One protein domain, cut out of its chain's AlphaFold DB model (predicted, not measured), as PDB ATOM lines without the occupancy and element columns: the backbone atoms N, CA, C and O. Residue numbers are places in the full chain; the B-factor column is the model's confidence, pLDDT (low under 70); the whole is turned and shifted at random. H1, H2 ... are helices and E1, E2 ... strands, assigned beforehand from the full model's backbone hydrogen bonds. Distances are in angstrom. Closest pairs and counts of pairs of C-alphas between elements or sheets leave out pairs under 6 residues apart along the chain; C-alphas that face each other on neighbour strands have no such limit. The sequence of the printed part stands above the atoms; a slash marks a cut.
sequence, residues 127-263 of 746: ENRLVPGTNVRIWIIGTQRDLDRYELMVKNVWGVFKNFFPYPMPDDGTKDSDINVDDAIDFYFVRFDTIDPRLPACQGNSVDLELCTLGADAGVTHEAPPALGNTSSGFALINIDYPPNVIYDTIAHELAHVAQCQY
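Overview. This is residues 127 to 263 of the 746 residues of an uncharacterized protein of Nitrospira sp. CG24D (UniProt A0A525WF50). What is the main shape? Two long helices, H1 and H4, pack over one face of a twisted five-stranded sheet, and the short helices H2 and H3 make a small lobe off it. What builds it? The 137 printed residues include, in order, E1 E2 H1 E3 H2 H3 E4 E5 H4, a mixed class; the mixed sheet runs E1 E2 E3 E5 E4. It is compact, radius of gyration of the C-alphas 14.0 A, spanning 44 by 37 by 26 A.

Arrangement. How do strands pair? E1, residues 127 to 130, and E2, residues 136 to 141, form an antiparallel hairpin (N 129 to O 138, 3.0 A). E3, residues 185 to 190, is parallel to E2 (N 139 to O 187, 2.9 A) and to E5, residues 231 to 239 (N 188 to O 236, 2.8 A). E4, residues 219 to 228, bends by 66 degrees at residue 225 and forms an antiparallel hairpin with E5 (N 222 to O 235, 2.9 A). Where are the long helices? H1, residues 144 to 161, and H4, residues 244 to 261, are on the same face, two layers with the sheet, at heights of 8.4 A and 8.3 A over it. H1 residues 153 to 161 touch H4 at a steep tilt of 61 degrees, the same way, closest C-alphas Val 157 and Ala 252, 6.2 A. E2, H1 and E3 form a strand-helix-strand unit, parallel neighbour strands with a helix between, its crossover left-handed. And the others? H2, residues 200 to 203, and H3, residues 209 to 212, are not on the sheet and only just touch, with 3 pairs of C-alphas within 8 A, the closest Cys 202 and Cys 212, 5.5 A. Every O i to N i+4 pair is within hydrogen-bond range in H4, 10 of 14 in H1; H2 and H3 are too short for one.

Along the chain. Where does the printed part begin and end? C-alpha 127, in E1, is at (-32.874, 46.957, 46.125), and H4 ends with C-alpha 261 at (-43.165, 36.240, 24.992). How long are the longer elements? First to last C-alpha, H1 spans 25.3 A, E4 24.5 A, E5 26.0 A and H4 25.9 A.

Size, cuts and confidence. How large is it? The farthest C-alphas, Asn 163 and Asn 205, are 44.1 A apart. Is it whole and sure? The printed part has no cut, and H1 to E3 is a long link of 23 residues. Mean pLDDT of the printed part is 90.0, under 70 at residues 205 to 207, 228 and 230.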
ATOM      1  N   GLU A 127     -31.644  46.698  45.392       95.62
ATOM      2  CA  GLU A 127     -32.874  46.957  46.125       95.62
ATOM      3  C   GLU A 127     -34.060  46.579  45.246       95.62
ATOM      4  O   GLU A 127     -34.070  46.865  44.048       95.62
ATOM      5  N   ASN A 128     -35.080  45.956  45.836       96.62
ATOM      6  CA  ASN A 128     -36.269  45.556  45.095       96.62
ATOM      7  C   ASN A 128     -37.564  45.748  45.879       96.62
ATOM      8  O   ASN A 128     -37.563  45.880  47.108       96.62
ATOM      9  N   ARG A 129     -38.680  45.773  45.145       96.88
ATOM     10  CA  ARG A 129     -40.026  45.888  45.712       96.88
ATOM     11  C   ARG A 129     -41.087  45.351  44.755       96.88
ATOM     12  O   ARG A 129     -41.076  45.673  43.571       96.88
ATOM     13  N   LEU A 130     -42.050  44.596  45.288       97.69
ATOM     14  CA  LEU A 130     -43.278  44.253  44.567       97.69
ATOM     15  C   LEU A 130     -44.180  45.490  44.479       97.69
ATOM     16  O   LEU A 130     -44.544  46.058  45.512       97.69
ATOM     17  N   VAL A 131     -44.562  45.895  43.270       98.06
ATOM     18  CA  VAL A 131     -45.400  47.081  43.063       98.06
ATOM     19  C   VAL A 131     -46.847  46.776  43.494       98.06
ATOM     20  O   VAL A 131     -47.474  45.853  42.971       98.06
ATOM     21  N   PRO A 132     -47.436  47.535  44.440       97.69
ATOM     22  CA  PRO A 132     -48.763  47.219  44.963       97.69
ATOM     23  C   PRO A 132     -49.868  47.243  43.895       97.69
ATOM     24  O   PRO A 132     -50.119  48.269  43.256       97.69
ATOM     25  N   GLY A 133     -50.599  46.130  43.775       96.12
ATOM     26  CA  GLY A 133     -51.719  45.976  42.837       96.12
ATOM     27  C   GLY A 133     -51.315  45.536  41.426       96.12
ATOM     28  O   GLY A 133     -52.159  45.549  40.529       96.12
ATOM     29  N   THR A 134     -50.056  45.145  41.228       97.19
ATOM     30  CA  THR A 134     -49.541  44.588  39.973       97.19
ATOM     31  C   THR A 134     -48.904  43.214  40.221       97.19
ATOM     32  O   THR A 134     -48.840  42.758  41.364       97.19
ATOM     33  N   ASN A 135     -48.451  42.550  39.153       95.88
ATOM     34  CA  ASN A 135     -47.550  41.396  39.241       95.88
ATOM     35  C   ASN A 135     -46.136  41.768  38.765       95.88
ATOM     36  O   ASN A 135     -45.511  40.996  38.049       95.88
ATOM     37  N   VAL A 136     -45.675  42.984  39.074       97.38
ATOM     38  CA  VAL A 136     -44.357  43.488  38.658       97.38
ATOM     39  C   VAL A 136     -43.513  43.769  39.888       97.38
ATOM     40  O   VAL A 136     -43.947  44.487  40.796       97.38
ATOM     41  N   ARG A 137     -42.296  43.240  39.895       97.50
ATOM     42  CA  ARG A 137     -41.258  43.562  40.863       97.50
ATOM     43  C   ARG A 137     -40.238  44.474  40.207       97.50
ATOM     44  O   ARG A 137     -39.755  44.211  39.116       97.50
ATOM     45  N   ILE A 138     -39.936  45.577  40.875       98.00
ATOM     46  CA  ILE A 138     -38.968  46.553  40.387       98.00
ATOM     47  C   ILE A 138     -37.655  46.407  41.143       98.00
ATOM     48  O   ILE A 138     -37.671  46.177  42.354       98.00
ATOM     49  N   TRP A 139     -36.545  46.564  40.429       97.31
ATOM     50  CA  TRP A 139     -35.182  46.407  40.932       97.31
ATOM     51  C   TRP A 139     -34.348  47.642  40.596       97.31
ATOM     52  O   TRP A 139     -34.493  48.202  39.510       97.31
ATOM     53  N   ILE A 140     -33.466  48.069  41.501       96.56
ATOM     54  CA  ILE A 140     -32.522  49.170  41.262       96.56
ATOM     55  C   ILE A 140     -31.212  48.965  42.025       96.56
ATOM     56  O   ILE A 140     -31.205  48.462  43.148       96.56
ATOM     57  N   ILE A 141     -30.103  49.431  41.451       94.00
ATOM     58  CA  ILE A 141     -28.856  49.642  42.194       94.00
ATOM     59  C   ILE A 141     -28.949  51.022  42.855       94.00
ATOM     60  O   ILE A 141     -28.734  52.050  42.210       94.00
ATOM     61  N   GLY A 142     -29.318  51.060  44.134       91.62
ATOM     62  CA  GLY A 142     -29.593  52.313  44.835       91.62
ATOM     63  C   GLY A 142     -30.183  52.095  46.221       91.62
ATOM     64  O   GLY A 142     -29.732  51.232  46.966       91.62
ATOM     65  N   THR A 143     -31.177  52.904  46.579       94.19
ATOM     66  CA  THR A 143     -31.894  52.821  47.855       94.19
ATOM     67  C   THR A 143     -33.373  52.495  47.643       94.19
ATOM     68  O   THR A 143     -33.951  52.806  46.603       94.19
ATOM     69  N   GLN A 144     -34.045  51.978  48.677       94.94
ATOM     70  CA  GLN A 144     -35.506  51.794  48.675       94.94
ATOM     71  C   GLN A 144     -36.298  53.063  48.308       94.94
ATOM     72  O   GLN A 144     -37.398  52.962  47.773       94.94
ATOM     73  N   ARG A 145     -35.763  54.261  48.575       94.12
ATOM     74  CA  ARG A 145     -36.416  55.528  48.210       94.12
ATOM     75  C   ARG A 145     -36.390  55.780  46.701       94.12
ATOM     76  O   ARG A 145     -37.306  56.403  46.174       94.12
ATOM     77  N   ASP A 146     -35.364  55.298  46.005       92.56
ATOM     78  CA  ASP A 146     -35.246  55.467  44.554       92.56
ATOM     79  C   ASP A 146     -36.322  54.656  43.810       92.56
ATOM     80  O   ASP A 146     -36.781  55.068  42.744       92.56
ATOM     81  N   LEU A 147     -36.810  53.568  44.421       95.81
ATOM     82  CA  LEU A 147     -37.921  52.764  43.908       95.81
ATOM     83  C   LEU A 147     -39.262  53.516  43.905       95.81
ATOM     84  O   LEU A 147     -40.081  53.254  43.029       95.81
ATOM     85  N   ASP A 148     -39.491  54.473  44.817       96.12
ATOM     86  CA  ASP A 148     -40.790  55.160  44.969       96.12
ATOM     87  C   ASP A 148     -41.242  55.845  43.666       96.12
ATOM     88  O   ASP A 148     -42.425  55.847  43.316       96.12
ATOM     89  N   ARG A 149     -40.286  56.418  42.922       94.88
ATOM     90  CA  ARG A 149     -40.551  57.078  41.636       94.88
ATOM     91  C   ARG A 149     -41.031  56.079  40.584       94.88
ATOM     92  O   ARG A 149     -41.998  56.362  39.879       94.88
ATOM     93  N   TYR A 150     -40.350  54.943  40.466       97.25
ATOM     94  CA  TYR A 150     -40.623  53.944  39.434       97.25
ATOM     95  C   TYR A 150     -41.825  53.065  39.785       97.25
ATOM     96  O   TYR A 150     -42.571  52.678  38.890       97.25
ATOM     97  N   GLU A 151     -42.088  52.844  41.075       98.00
ATOM     98  CA  GLU A 151     -43.290  52.164  41.565       98.00
ATOM     99  C   GLU A 151     -44.554  52.848  41.037       98.00
ATOM    100  O   GLU A 151     -45.435  52.191  40.479       98.00
ATOM    101  N   LEU A 152     -44.626  54.179  41.151       96.94
ATOM    102  CA  LEU A 152     -45.763  54.946  40.650       96.94
ATOM    103  C   LEU A 152     -45.893  54.842  39.124       96.94
ATOM    104  O   LEU A 152     -47.002  54.666  38.620       96.94
ATOM    105  N   MET A 153     -44.776  54.916  38.392       98.06
ATOM    106  CA  MET A 153     -44.771  54.809  36.928       98.06
ATOM    107  C   MET A 153     -45.281  53.441  36.461       98.06
ATOM    108  O   MET A 153     -46.223  53.372  35.670       98.06
ATOM    109  N   VAL A 154     -44.726  52.357  37.013       98.31
ATOM    110  CA  VAL A 154     -45.138  50.977  36.715       98.31
ATOM    111  C   VAL A 154     -46.599  50.758  37.079       98.31
ATOM    112  O   VAL A 154     -47.350  50.205  36.279       98.31
ATOM    113  N   LYS A 155     -47.043  51.230  38.248       98.06
ATOM    114  CA  LYS A 155     -48.440  51.110  38.678       98.06
ATOM    115  C   LYS A 155     -49.406  51.795  37.709       98.06
ATOM    116  O   LYS A 155     -50.449  51.223  37.385       98.06
ATOM    117  N   ASN A 156     -49.060  52.992  37.238       98.00
ATOM    118  CA  ASN A 156     -49.870  53.747  36.284       98.00
ATOM    119  C   ASN A 156     -49.950  53.028  34.931       98.00
ATOM    120  O   ASN A 156     -51.056  52.789  34.444       98.00
ATOM    121  N   VAL A 157     -48.804  52.623  34.364       98.31
ATOM    122  CA  VAL A 157     -48.746  51.871  33.097       98.31
ATOM    123  C   VAL A 157     -49.524  50.565  33.212       98.31
ATOM    124  O   VAL A 157     -50.424  50.308  32.413       98.31
ATOM    125  N   TRP A 158     -49.252  49.771  34.249       98.12
ATOM    126  CA  TRP A 158     -49.928  48.501  34.494       98.12
ATOM    127  C   TRP A 158     -51.446  48.666  34.558       98.12
ATOM    128  O   TRP A 158     -52.176  47.884  33.950       98.12
ATOM    129  N   GLY A 159     -51.938  49.693  35.258       97.75
ATOM    130  CA  GLY A 159     -53.370  49.941  35.436       97.75
ATOM    131  C   GLY A 159     -54.145  50.126  34.126       97.75
ATOM    132  O   GLY A 159     -55.307  49.714  34.046       97.75
ATOM    133  N   VAL A 160     -53.504  50.693  33.098       97.62
ATOM    134  CA  VAL A 160     -54.124  50.967  31.789       97.62
ATOM    135  C   VAL A 160     -53.761  49.941  30.709       97.62
ATOM    136  O   VAL A 160     -54.559  49.711  29.803       97.62
ATOM    137  N   PHE A 161     -52.615  49.265  30.829       97.62
ATOM    138  CA  PHE A 161     -52.068  48.343  29.827       97.62
ATOM    139  C   PHE A 161     -53.058  47.263  29.354       97.62
ATOM    140  O   PHE A 161     -53.213  47.036  28.151       97.62
ATOM    141  N   LYS A 162     -53.814  46.658  30.284       95.81
ATOM    142  CA  LYS A 162     -54.797  45.589  29.994       95.81
ATOM    143  C   LYS A 162     -55.882  45.956  28.978       95.81
ATOM    144  O   LYS A 162     -56.529  45.064  28.421       95.81
ATOM    145  N   ASN A 163     -56.117  47.253  28.776       95.56
ATOM    146  CA  ASN A 163     -57.110  47.746  27.826       95.56
ATOM    147  C   ASN A 163     -56.666  47.508  26.377       95.56
ATOM    148  O   ASN A 163     -57.515  47.381  25.500       95.56
ATOM    149  N   PHE A 164     -55.356  47.395  26.137       95.00
ATOM    150  CA  PHE A 164     -54.772  47.297  24.800       95.00
ATOM    151  C   PHE A 164     -54.121  45.936  24.549       95.00
ATOM    152  O   PHE A 164     -54.252  45.379  23.460       95.00
ATOM    153  N   PHE A 165     -53.491  45.347  25.566       94.12
ATOM    154  CA  PHE A 165     -52.767  44.083  25.433       94.12
ATOM    155  C   PHE A 165     -52.959  43.203  26.680       94.12
ATOM    156  O   PHE A 165     -53.225  43.736  27.757       94.12
ATOM    157  N   PRO A 166     -52.964  41.861  26.570       94.00
ATOM    158  CA  PRO A 166     -53.079  41.009  27.753       94.00
ATOM    159  C   PRO A 166     -51.845  41.150  28.641       94.00
ATOM    160  O   PRO A 166     -50.744  41.334  28.132       94.00
ATOM    161  N   TYR A 167     -52.029  41.026  29.956       95.81
ATOM    162  CA  TYR A 167     -50.887  40.954  30.863       95.81
ATOM    163  C   TYR A 167     -50.005  39.739  30.543       95.81
ATOM    164  O   TYR A 167     -50.519  38.749  30.011       95.81
ATOM    165  N   PRO A 168     -48.706  39.810  30.865       93.81
ATOM    166  CA  PRO A 168     -47.798  38.704  30.615       93.81
ATOM    167  C   PRO A 168     -48.052  37.523  31.550       93.81
ATOM    168  O   PRO A 168     -48.746  37.645  32.566       93.81
ATOM    169  N   MET A 169     -47.447  36.386  31.212       92.25
ATOM    170  CA  MET A 169     -47.364  35.248  32.121       92.25
ATOM    171  C   MET A 169     -46.515  35.612  33.357       92.25
ATOM    172  O   MET A 169     -45.627  36.458  33.252       92.25
ATOM    173  N   PRO A 170     -46.782  35.012  34.534       91.56
ATOM    174  CA  PRO A 170     -45.887  35.116  35.689       91.56
ATOM    175  C   PRO A 170     -44.461  34.684  35.330       91.56
ATOM    176  O   PRO A 170     -44.287  33.839  34.454       91.56
ATOM    177  N   ASP A 171     -43.453  35.255  35.982       87.56
ATOM    178  CA  ASP A 171     -42.057  34.835  35.816       87.56
ATOM    179  C   ASP A 171     -41.813  33.535  36.583       87.56
ATOM    180  O   ASP A 171     -41.408  33.530  37.739       87.56
ATOM    181  N   ASP A 172     -42.102  32.403  35.951       78.38
ATOM    182  CA  ASP A 172     -41.836  31.078  36.511       78.38
ATOM    183  C   ASP A 172     -40.380  30.630  36.313       78.38
ATOM    184  O   ASP A 172     -40.062  29.439  36.431       78.38
ATOM    185  N   GLY A 173     -39.494  31.584  36.010       72.19
ATOM    186  CA  GLY A 173     -38.112  31.321  35.703       72.19
ATOM    187  C   GLY A 173     -37.296  30.811  36.890       72.19
ATOM    188  O   GLY A 173     -37.790  30.585  37.996       72.19
ATOM    189  N   THR A 174     -35.997  30.590  36.665       71.75
ATOM    190  CA  THR A 174     -35.110  30.115  37.740       71.75
ATOM    191  C   THR A 174     -35.088  31.137  38.878       71.75
ATOM    192  O   THR A 174     -34.527  32.221  38.731       71.75
ATOM    193  N   LYS A 175     -35.715  30.776  40.002       77.56
ATOM    194  CA  LYS A 175     -35.774  31.612  41.201       77.56
ATOM    195  C   LYS A 175     -34.385  31.737  41.807       77.56
ATOM    196  O   LYS A 175     -33.754  30.730  42.132       77.56
ATOM    197  N   ASP A 176     -33.952  32.970  41.989       76.31
ATOM    198  CA  ASP A 176     -32.692  33.345  42.611       76.31
ATOM    199  C   ASP A 176     -32.996  34.423  43.653       76.31
ATOM    200  O   ASP A 176     -33.588  35.453  43.338       76.31
ATOM    201  N   SER A 177     -32.607  34.198  44.908       75.56
ATOM    202  CA  SER A 177     -32.905  35.147  45.984       75.56
ATOM    203  C   SER A 177     -32.345  36.547  45.742       75.56
ATOM    204  O   SER A 177     -32.836  37.502  46.345       75.56
ATOM    205  N   ASP A 178     -31.333  36.667  44.886       80.31
ATOM    206  CA  ASP A 178     -30.582  37.902  44.718       80.31
ATOM    207  C   ASP A 178     -31.091  38.732  43.533       80.31
ATOM    208  O   ASP A 178     -30.877  39.945  43.505       80.31
ATOM    209  N   ILE A 179     -31.789  38.104  42.579       83.06
ATOM    210  CA  ILE A 179     -32.211  38.751  41.331       83.06
ATOM    211  C   ILE A 179     -33.611  38.344  40.841       83.06
ATOM    212  O   ILE A 179     -34.156  39.082  40.043       83.06
ATOM    213  N   ASN A 180     -34.228  37.254  41.313       88.06
ATOM    214  CA  ASN A 180     -35.593  36.827  40.954       88.06
ATOM    215  C   ASN A 180     -36.246  36.021  42.104       88.06
ATOM    216  O   ASN A 180     -36.110  34.796  42.195       88.06
ATOM    217  N   VAL A 181     -36.922  36.708  43.030       90.50
ATOM    218  CA  VAL A 181     -37.347  36.133  44.326       90.50
ATOM    219  C   VAL A 181     -38.721  35.454  44.318       90.50
ATOM    220  O   VAL A 181     -39.030  34.697  45.244       90.50
ATOM    221  N   ASP A 182     -39.574  35.738  43.335       90.88
ATOM    222  CA  ASP A 182     -40.952  35.248  43.248       90.88
ATOM    223  C   ASP A 182     -41.438  35.153  41.795       90.88
ATOM    224  O   ASP A 182     -40.639  35.254  40.881       90.88
ATOM    225  N   ASP A 183     -42.732  34.899  41.573       92.44
ATOM    226  CA  ASP A 183     -43.288  34.737  40.216       92.44
ATOM    227  C   ASP A 183     -43.720  36.085  39.583       92.44
ATOM    228  O   ASP A 183     -44.517  36.135  38.634       92.44
ATOM    229  N   ALA A 184     -43.277  37.203  40.165       95.06
ATOM    230  CA  ALA A 184     -43.548  38.533  39.642       95.06
ATOM    231  C   ALA A 184     -42.611  38.841  38.472       95.06
ATOM    232  O   ALA A 184     -41.478  38.390  38.420       95.06
ATOM    233  N   ILE A 185     -43.087  39.648  37.533       95.56
ATOM    234  CA  ILE A 185     -42.312  40.072  36.371       95.56
ATOM    235  C   ILE A 185     -41.264  41.084  36.821       95.56
ATOM    236  O   ILE A 185     -41.622  42.115  37.397       95.56
ATOM    237  N   ASP A 186     -39.998  40.824  36.522       96.06
ATOM    238  CA  ASP A 186     -38.902  41.684  36.956       96.06
ATOM    239  C   ASP A 186     -38.644  42.844  35.988       96.06
ATOM    240  O   ASP A 186     -38.463  42.665  34.782       96.06
ATOM    241  N   PHE A 187     -38.621  44.060  36.532       97.50
ATOM    242  CA  PHE A 187     -38.252  45.293  35.837       97.50
ATOM    243  C   PHE A 187     -37.016  45.892  36.514       97.50
ATOM    244  O   PHE A 187     -37.100  46.419  37.628       97.50
ATOM    245  N   TYR A 188     -35.870  45.837  35.843       96.94
ATOM    246  CA  TYR A 188     -34.617  46.407  36.329       96.94
ATOM    247  C   TYR A 188     -34.467  47.839  35.839       96.94
ATOM    248  O   TYR A 188     -34.260  48.096  34.659       96.94
ATOM    249  N   PHE A 189     -34.537  48.788  36.760       96.94
ATOM    250  CA  PHE A 189     -34.272  50.193  36.496       96.94
ATOM    251  C   PHE A 189     -32.773  50.438  36.614       96.94
ATOM    252  O   PHE A 189     -32.217  50.478  37.712       96.94
ATOM    253  N   VAL A 190     -32.110  50.562  35.470       95.50
ATOM    254  CA  VAL A 190     -30.652  50.520  35.366       95.50
ATOM    255  C   VAL A 190     -30.102  51.723  34.617       95.50
ATOM    256  O   VAL A 190     -30.827  52.406  33.898       95.50
ATOM    257  N   ARG A 191     -28.812  52.005  34.788       93.69
ATOM    258  CA  ARG A 191     -28.104  53.007  33.978       93.69
ATOM    259  C   ARG A 191     -27.543  52.350  32.723       93.69
ATOM    260  O   ARG A 191     -27.402  51.128  32.686       93.69
ATOM    261  N   PHE A 192     -27.184  53.147  31.721       88.81
ATOM    262  CA  PHE A 192     -26.712  52.634  30.424       88.81
ATOM    263  C   PHE A 192     -25.502  51.678  30.508       88.81
ATOM    264  O   PHE A 192     -25.315  50.837  29.633       88.81
ATOM    265  N   ASP A 193     -24.674  51.802  31.549       88.69
ATOM    266  CA  ASP A 193     -23.458  51.018  31.797       88.69
ATOM    267  C   ASP A 193     -23.653  49.872  32.806       88.69
ATOM    268  O   ASP A 193     -22.698  49.185  33.170       88.69
ATOM    269  N   THR A 194     -24.879  49.670  33.289       91.06
ATOM    270  CA  THR A 194     -25.183  48.629  34.272       91.06
ATOM    271  C   THR A 194     -25.248  47.265  33.601       91.06
ATOM    272  O   THR A 194     -25.918  47.102  32.581       91.06
ATOM    273  N   ILE A 195     -24.567  46.287  34.200       88.94
ATOM    274  CA  ILE A 195     -24.560  44.902  33.725       88.94
ATOM    275  C   ILE A 195     -25.923  44.253  33.996       88.94
ATOM    276  O   ILE A 195     -26.444  44.371  35.106       88.94
ATOM    277  N   ASP A 196     -26.468  43.550  33.002       89.75
ATOM    278  CA  ASP A 196     -27.685  42.756  33.131       89.75
ATOM    279  C   ASP A 196     -27.510  41.697  34.234       89.75
ATOM    280  O   ASP A 196     -26.647  40.816  34.118       89.75
ATOM    281  N   PRO A 197     -28.314  41.765  35.311       88.31
ATOM    282  CA  PRO A 197     -28.159  40.868  36.444       88.31
ATOM    283  C   PRO A 197     -28.593  39.430  36.144       88.31
ATOM    284  O   PRO A 197     -28.116  38.521  36.821       88.31
ATOM    285  N   ARG A 198     -29.467  39.197  35.158       87.12
ATOM    286  CA  ARG A 198     -30.076  37.889  34.866       87.12
ATOM    287  C   ARG A 198     -29.422  37.129  33.727       87.12
ATOM    288  O   ARG A 198     -29.664  35.929  33.617       87.12
ATOM    289  N   LEU A 199     -28.602  37.764  32.893       84.12
ATOM    290  CA  LEU A 199     -27.893  37.064  31.821       84.12
ATOM    291  C   LEU A 199     -26.702  36.264  32.383       84.12
ATOM    292  O   LEU A 199     -25.693  36.861  32.768       84.12
ATOM    293  N   PRO A 200     -26.723  34.911  32.372       80.25
ATOM    294  CA  PRO A 200     -25.640  34.112  32.959       80.25
ATOM    295  C   PRO A 200     -24.294  34.341  32.263       80.25
ATOM    296  O   PRO A 200     -23.237  34.270  32.889       80.25
ATOM    297  N   ALA A 201     -24.332  34.659  30.964       80.19
ATOM    298  CA  ALA A 201     -23.151  35.021  30.190       80.19
ATOM    299  C   ALA A 201     -22.440  36.256  30.766       80.19
ATOM    300  O   ALA A 201     -21.218  36.317  30.708       80.19
ATOM    301  N   CYS A 202     -23.188  37.183  31.371       82.38
ATOM    302  CA  CYS A 202     -22.704  38.451  31.914       82.38
ATOM    303  C   CYS A 202     -22.124  38.349  33.327       82.38
ATOM    304  O   CYS A 202     -21.461  39.270  33.795       82.38
ATOM    305  N   GLN A 203     -22.304  37.205  33.989       75.75
ATOM    306  CA  GLN A 203     -21.808  36.955  35.343       75.75
ATOM    307  C   GLN A 203     -20.380  36.350  35.368       75.75
ATOM    308  O   GLN A 203     -19.848  36.062  36.441       75.75
ATOM    309  N   GLY A 204     -19.737  36.141  34.205       74.38
ATOM    310  CA  GLY A 204     -18.390  35.559  34.069       74.38
ATOM    311  C   GLY A 204     -17.241  36.575  33.923       74.38
ATOM    312  O   GLY A 204     -17.447  37.742  33.631       74.38
ATOM    313  N   ASN A 205     -15.982  36.131  34.066       66.69
ATOM    314  CA  ASN A 205     -14.786  37.001  33.992       66.69
ATOM    315  C   ASN A 205     -14.305  37.346  32.559       66.69
ATOM    316  O   ASN A 205     -13.260  37.979  32.412       66.69
ATOM    317  N   SER A 206     -14.985  36.895  31.499       58.16
ATOM    318  CA  SER A 206     -14.491  36.992  30.110       58.16
ATOM    319  C   SER A 206     -15.525  37.516  29.111       58.16
ATOM    320  O   SER A 206     -15.537  37.076  27.960       58.16
ATOM    321  N   VAL A 207     -16.430  38.386  29.551       63.34
ATOM    322  CA  VAL A 207     -17.587  38.784  28.739       63.34
ATOM    323  C   VAL A 207     -17.310  40.045  27.941       63.34
ATOM    324  O   VAL A 207     -16.634  40.965  28.407       63.34
ATOM    325  N   ASP A 208     -17.865  40.072  26.737       75.00
ATOM    326  CA  ASP A 208     -18.030  41.289  25.962       75.00
ATOM    327  C   ASP A 208     -19.029  42.202  26.690       75.00
ATOM    328  O   ASP A 208     -20.232  41.937  26.706       75.00
ATOM    329  N   LEU A 209     -18.516  43.239  27.361       74.00
ATOM    330  CA  LEU A 209     -19.315  44.167  28.167       74.00
ATOM    331  C   LEU A 209     -20.389  44.887  27.337       74.00
ATOM    332  O   LEU A 209     -21.402  45.302  27.898       74.00
ATOM    333  N   GLU A 210     -20.205  45.010  26.018       75.75
ATOM    334  CA  GLU A 210     -21.199  45.642  25.143       75.75
ATOM    335  C   GLU A 210     -22.481  44.806  25.022       75.75
ATOM    336  O   GLU A 210     -23.559  45.375  24.919       75.75
ATOM    337  N   LEU A 211     -22.395  43.472  25.112       77.44
ATOM    338  CA  LEU A 211     -23.565  42.579  25.067       77.44
ATOM    339  C   LEU A 211     -24.267  42.423  26.422       77.44
ATOM    340  O   LEU A 211     -25.313  41.784  26.505       77.44
ATOM    341  N   CYS A 212     -23.665  42.961  27.478       84.25
ATOM    342  CA  CYS A 212     -24.101  42.771  28.855       84.25
ATOM    343  C   CYS A 212     -24.662  44.023  29.501       84.25
ATOM    344  O   CYS A 212     -25.009  43.981  30.673       84.25
ATOM    345  N   THR A 213     -24.728  45.130  28.775       85.62
ATOM    346  CA  THR A 213     -25.290  46.391  29.257       85.62
ATOM    347  C   THR A 213     -26.376  46.844  28.288       85.62
ATOM    348  O   THR A 213     -26.384  46.423  27.133       85.62
ATOM    349  N   LEU A 214     -27.284  47.717  28.734       84.69
ATOM    350  CA  LEU A 214     -28.283  48.325  27.843       84.69
ATOM    351  C   LEU A 214     -27.647  49.174  26.730       84.69
ATOM    352  O   LEU A 214     -28.294  49.479  25.731       84.69
ATOM    353  N   GLY A 215     -26.401  49.623  26.912       84.50
ATOM    354  CA  GLY A 215     -25.792  50.584  26.008       84.50
ATOM    355  C   GLY A 215     -26.666  51.835  25.882       84.50
ATOM    356  O   GLY A 215     -27.207  52.340  26.861       84.50
ATOM    357  N   ALA A 216     -26.823  52.358  24.669       80.69
ATOM    358  CA  ALA A 216     -27.620  53.566  24.444       80.69
ATOM    359  C   ALA A 216     -29.143  53.328  24.439       80.69
ATOM    360  O   ALA A 216     -29.895  54.298  24.300       80.69
ATOM    361  N   ASP A 217     -29.606  52.086  24.581       86.44
ATOM    362  CA  ASP A 217     -31.018  51.760  24.426       86.44
ATOM    363  C   ASP A 217     -31.849  52.254  25.619       86.44
ATOM    364  O   ASP A 217     -31.367  52.403  26.749       86.44
ATOM    365  N   ALA A 218     -33.113  52.585  25.344       92.31
ATOM    366  CA  ALA A 218     -34.049  53.043  26.367       92.31
ATOM    367  C   ALA A 218     -34.522  51.882  27.250       92.31
ATOM    368  O   ALA A 218     -34.718  52.067  28.449       92.31
ATOM    369  N   GLY A 219     -34.646  50.688  26.678       94.50
ATOM    370  CA  GLY A 219     -34.947  49.457  27.386       94.50
ATOM    371  C   GLY A 219     -34.666  48.238  26.516       94.50
ATOM    372  O   GLY A 219     -34.377  48.370  25.327       94.50
ATOM    373  N   VAL A 220     -34.702  47.067  27.142       93.44
ATOM    374  CA  VAL A 220     -34.632  45.774  26.462       93.44
ATOM    375  C   VAL A 220     -35.462  44.761  27.236       93.44
ATOM    376  O   VAL A 220     -35.517  44.803  28.469       93.44
ATOM    377  N   THR A 221     -36.065  43.824  26.514       93.31
ATOM    378  CA  THR A 221     -36.777  42.685  27.086       93.31
ATOM    379  C   THR A 221     -36.045  41.391  26.772       93.31
ATOM    380  O   THR A 221     -35.645  41.142  25.633       93.31
ATOM    381  N   HIS A 222     -35.940  40.533  27.780       90.25
ATOM    382  CA  HIS A 222     -35.394  39.190  27.667       90.25
ATOM    383  C   HIS A 222     -36.436  38.149  28.063       90.25
ATOM    384  O   HIS A 222     -37.265  38.369  28.946       90.25
ATOM    385  N   GLU A 223     -36.369  36.991  27.416       88.75
ATOM    386  CA  GLU A 223     -37.188  35.843  27.783       88.75
ATOM    387  C   GLU A 223     -36.656  35.208  29.073       88.75
ATOM    388  O   GLU A 223     -35.448  35.027  29.249       88.75
ATOM    389  N   ALA A 224     -37.562  34.867  29.985       86.38
ATOM    390  CA  ALA A 224     -37.239  34.215  31.242       86.38
ATOM    391  C   ALA A 224     -37.219  32.684  31.045       86.38
ATOM    392  O   ALA A 224     -38.232  32.106  30.644       86.38
ATOM    393  N   PRO A 225     -36.096  31.991  31.322       77.25
ATOM    394  CA  PRO A 225     -36.044  30.534  31.266       77.25
ATOM    395  C   PRO A 225     -36.655  29.902  32.525       77.25
ATOM    396  O   PRO A 225     -36.317  30.362  33.619       77.25
ATOM    397  N   PRO A 226     -37.393  28.777  32.416       76.06
ATOM    398  CA  PRO A 226     -37.492  27.927  31.227       76.06
ATOM    399  C   PRO A 226     -38.623  28.331  30.268       76.06
ATOM    400  O   PRO A 226     -39.745  28.587  30.687       76.06
ATOM    401  N   ALA A 227     -38.368  28.265  28.958       74.81
ATOM    402  CA  ALA A 227     -39.442  28.330  27.971       74.81
ATOM    403  C   ALA A 227     -40.332  27.072  28.069       74.81
ATOM    404  O   ALA A 227     -39.851  25.933  28.013       74.81
ATOM    405  N   LEU A 228     -41.644  27.264  28.202       67.19
ATOM    406  CA  LEU A 228     -42.648  26.203  28.171       67.19
ATOM    407  C   LEU A 228     -43.039  25.918  26.714       67.19
ATOM    408  O   LEU A 228     -44.040  26.409  26.194       67.19
ATOM    409  N   GLY A 229     -42.226  25.120  26.024       74.50
ATOM    410  CA  GLY A 229     -42.354  24.944  24.577       74.50
ATOM    411  C   GLY A 229     -41.827  26.181  23.855       74.50
ATOM    412  O   GLY A 229     -40.665  26.522  24.030       74.50
ATOM    413  N   ASN A 230     -42.678  26.845  23.073       67.81
ATOM    414  CA  ASN A 230     -42.335  28.104  22.400       67.81
ATOM    415  C   ASN A 230     -42.832  29.343  23.177       67.81
ATOM    416  O   ASN A 230     -42.655  30.456  22.706       67.81
ATOM    417  N   THR A 231     -43.515  29.170  24.313       79.69
ATOM    418  CA  THR A 231     -44.001  30.289  25.137       79.69
ATOM    419  C   THR A 231     -43.076  30.499  26.325       79.69
ATOM    420  O   THR A 231     -42.714  29.522  26.981       79.69
ATOM    421  N   SER A 232     -42.758  31.743  26.651       82.50
ATOM    422  CA  SER A 232     -41.935  32.106  27.806       82.50
ATOM    423  C   SER A 232     -42.562  33.274  28.572       82.50
ATOM    424  O   SER A 232     -43.387  34.029  28.046       82.50
ATOM    425  N   SER A 233     -42.200  33.404  29.848       86.88
ATOM    426  CA  SER A 233     -42.301  34.696  30.528       86.88
ATOM    427  C   SER A 233     -41.130  35.588  30.100       86.88
ATOM    428  O   SER A 233     -40.292  35.188  29.292       86.88
ATOM    429  N   GLY A 234     -41.044  36.800  30.630       91.31
ATOM    430  CA  GLY A 234     -39.933  37.695  30.348       91.31
ATOM    431  C   GLY A 234     -39.699  38.701  31.458       91.31
ATOM    432  O   GLY A 234     -40.519  38.868  32.358       91.31
ATOM    433  N   PHE A 235     -38.576  39.391  31.353       94.19
ATOM    434  CA  PHE A 235     -38.189  40.493  32.220       94.19
ATOM    435  C   PHE A 235     -37.636  41.633  31.371       94.19
ATOM    436  O   PHE A 235     -37.247  41.427  30.219       94.19
ATOM    437  N   ALA A 236     -37.607  42.836  31.933       95.94
ATOM    438  CA  ALA A 236     -37.181  44.025  31.212       95.94
ATOM    439  C   ALA A 236     -36.112  44.802  31.976       95.94
ATOM    440  O   ALA A 236     -36.163  44.908  33.203       95.94
ATOM    441  N   LEU A 237     -35.176  45.401  31.246       96.56
ATOM    442  CA  LEU A 237     -34.283  46.431  31.760       96.56
ATOM    443  C   LEU A 237     -34.730  47.776  31.187       96.56
ATOM    444  O   LEU A 237     -35.015  47.889  29.998       96.56
ATOM    445  N   ILE A 238     -34.779  48.801  32.033       97.31
ATOM    446  CA  ILE A 238     -35.262  50.144  31.712       97.31
ATOM    447  C   ILE A 238     -34.169  51.150  32.058       97.31
ATOM    448  O   ILE A 238     -33.754  51.251  33.215       97.31
ATOM    449  N   ASN A 239     -33.729  51.926  31.071       95.50
ATOM    450  CA  ASN A 239     -32.682  52.921  31.232       95.50
ATOM    451  C   ASN A 239     -33.214  54.185  31.928       95.50
ATOM    452  O   ASN A 239     -33.997  54.957  31.369       95.50
ATOM    453  N   ILE A 240     -32.758  54.424  33.157       96.06
ATOM    454  CA  ILE A 240     -33.220  55.545  33.988       96.06
ATOM    455  C   ILE A 240     -32.555  56.887  33.688       96.06
ATOM    456  O   ILE A 240     -32.947  57.898  34.277       96.06
ATOM    457  N   ASP A 241     -31.566  56.929  32.792       94.88
ATOM    458  CA  ASP A 241     -30.916  58.181  32.393       94.88
ATOM    459  C   ASP A 241     -31.788  59.002  31.407       94.88
ATOM    460  O   ASP A 241     -31.478  60.159  31.109       94.88
ATOM    461  N   TYR A 242     -32.920  58.448  30.949       93.94
ATOM    462  CA  TYR A 242     -33.905  59.123  30.098       93.94
ATOM    463  C   TYR A 242     -34.914  59.997  30.882       93.94
ATOM    464  O   TYR A 242     -35.152  59.802  32.079       93.94
ATOM    465  N   PRO A 243     -35.549  60.998  30.235       94.69
ATOM    466  CA  PRO A 243     -36.563  61.826  30.886       94.69
ATOM    467  C   PRO A 243     -37.840  61.023  31.223       94.69
ATOM    468  O   PRO A 243     -38.131  60.019  30.574       94.69
ATOM    469  N   PRO A 244     -38.650  61.468  32.212       94.56
ATOM    470  CA  PRO A 244     -39.805  60.716  32.713       94.56
ATOM    471  C   PRO A 244     -40.794  60.220  31.650       94.56
ATOM    472  O   PRO A 244     -41.271  59.098  31.757       94.56
ATOM    473  N   ASN A 245     -41.105  61.033  30.637       93.19
ATOM    474  CA  ASN A 245     -42.039  60.664  29.569       93.19
ATOM    475  C   ASN A 245     -41.505  59.522  28.693       93.19
ATOM    476  O   ASN A 245     -42.285  58.682  28.262       93.19
ATOM    477  N   VAL A 246     -40.189  59.474  28.464       94.81
ATOM    478  CA  VAL A 246     -39.545  58.363  27.754       94.81
ATOM    479  C   VAL A 246     -39.562  57.117  28.630       94.81
ATOM    480  O   VAL A 246     -39.923  56.064  28.141       94.81
ATOM    481  N   ILE A 247     -39.303  57.235  29.938       96.50
ATOM    482  CA  ILE A 247     -39.384  56.085  30.856       96.50
ATOM    483  C   ILE A 247     -40.803  55.485  30.886       96.50
ATOM    484  O   ILE A 247     -40.941  54.268  30.865       96.50
ATOM    485  N   TYR A 248     -41.861  56.304  30.906       97.56
ATOM    486  CA  TYR A 248     -43.244  55.807  30.814       97.56
ATOM    487  C   TYR A 248     -43.505  55.030  29.516       97.56
ATOM    488  O   TYR A 248     -44.087  53.944  29.561       97.56
ATOM    489  N   ASP A 249     -43.073  55.590  28.386       97.25
ATOM    490  CA  ASP A 249     -43.184  54.970  27.067       97.25
ATOM    491  C   ASP A 249     -42.413  53.641  27.018       97.25
ATOM    492  O   ASP A 249     -42.995  52.615  26.678       97.25
ATOM    493  N   THR A 250     -41.166  53.624  27.498       97.38
ATOM    494  CA  THR A 250     -40.325  52.425  27.583       97.38
ATOM    495  C   THR A 250     -40.929  51.356  28.489       97.38
ATOM    496  O   THR A 250     -41.003  50.206  28.081       97.38
ATOM    497  N   ILE A 251     -41.432  51.695  29.684       98.31
ATOM    498  CA  ILE A 251     -42.115  50.717  30.554       98.31
ATOM    499  C   ILE A 251     -43.287  50.075  29.799       98.31
ATOM    500  O   ILE A 251     -43.487  48.867  29.896       98.31
ATOM    501  N   ALA A 252     -44.072  50.861  29.057       98.38
ATOM    502  CA  ALA A 252     -45.202  50.345  28.290       98.38
ATOM    503  C   ALA A 252     -44.772  49.488  27.086       98.38
ATOM    504  O   ALA A 252     -45.405  48.463  26.825       98.38
ATOM    505  N   HIS A 253     -43.709  49.892  26.384       97.88
ATOM    506  CA  HIS A 253     -43.118  49.182  25.247       97.88
ATOM    507  C   HIS A 253     -42.526  47.836  25.676       97.88
ATOM    508  O   HIS A 253     -42.929  46.794  25.164       97.88
ATOM    509  N   GLU A 254     -41.666  47.830  26.693       97.38
ATOM    510  CA  GLU A 254     -41.051  46.602  27.201       97.38
ATOM    511  C   GLU A 254     -42.081  45.681  27.865       97.38
ATOM    512  O   GLU A 254     -42.071  44.474  27.644       97.38
ATOM    513  N   LEU A 255     -43.074  46.218  28.591       97.56
ATOM    514  CA  LEU A 255     -44.170  45.389  29.109       97.56
ATOM    515  C   LEU A 255     -44.961  44.710  27.979       97.56
ATOM    516  O   LEU A 255     -45.442  43.586  28.152       97.56
ATOM    517  N   ALA A 256     -45.091  45.366  26.821       97.06
ATOM    518  CA  ALA A 256     -45.681  44.748  25.642       97.06
ATOM    519  C   ALA A 256     -44.809  43.605  25.116       97.06
ATOM    520  O   ALA A 256     -45.360  42.546  24.830       97.06
ATOM    521  N   HIS A 257     -43.484  43.754  25.063       95.56
ATOM    522  CA  HIS A 257     -42.588  42.651  24.713       95.56
ATOM    523  C   HIS A 257     -42.673  41.478  25.689       95.56
ATOM    524  O   HIS A 257     -42.831  40.345  25.242       95.56
ATOM    525  N   VAL A 258     -42.681  41.732  27.000       94.75
ATOM    526  CA  VAL A 258     -42.835  40.668  28.006       94.75
ATOM    527  C   VAL A 258     -44.168  39.934  27.807       94.75
ATOM    528  O   VAL A 258     -44.237  38.708  27.850       94.75
ATOM    529  N   ALA A 259     -45.245  40.662  27.500       94.44
ATOM    530  CA  ALA A 259     -46.528  40.056  27.148       94.44
ATOM    531  C   ALA A 259     -46.511  39.329  25.795       94.44
ATOM    532  O   ALA A 259     -47.339  38.445  25.581       94.44
ATOM    533  N   GLN A 260     -45.632  39.697  24.865       92.62
ATOM    534  CA  GLN A 260     -45.482  39.021  23.578       92.62
ATOM    535  C   GLN A 260     -44.768  37.668  23.718       92.62
ATOM    536  O   GLN A 260     -45.092  36.763  22.954       92.62
ATOM    537  N   CYS A 261     -43.879  37.497  24.708       90.19
ATOM    538  CA  CYS A 261     -43.165  36.240  24.992       90.19
ATOM    539  C   CYS A 261     -44.108  35.044  25.240       90.19
ATOM    540  O   CYS A 261     -43.793  33.903  24.903       90.19
ATOM    541  N   GLN A 262     -45.329  35.295  25.727       88.94
ATOM    542  CA  GLN A 262     -46.328  34.236  25.918       88.94
ATOM    543  C   GLN A 262     -46.876  33.659  24.598       88.94
ATOM    544  O   GLN A 262     -47.628  32.682  24.610       88.94
ATOM    545  N   TYR A 263     -46.572  34.282  23.456       86.50
ATOM    546  CA  TYR A 263     -46.988  33.823  22.137       86.50
ATOM    547  C   TYR A 263     -45.824  33.112  21.453       86.50
ATOM    548  O   TYR A 263     -44.793  33.708  21.180       86.50
TER     549      TYR A 263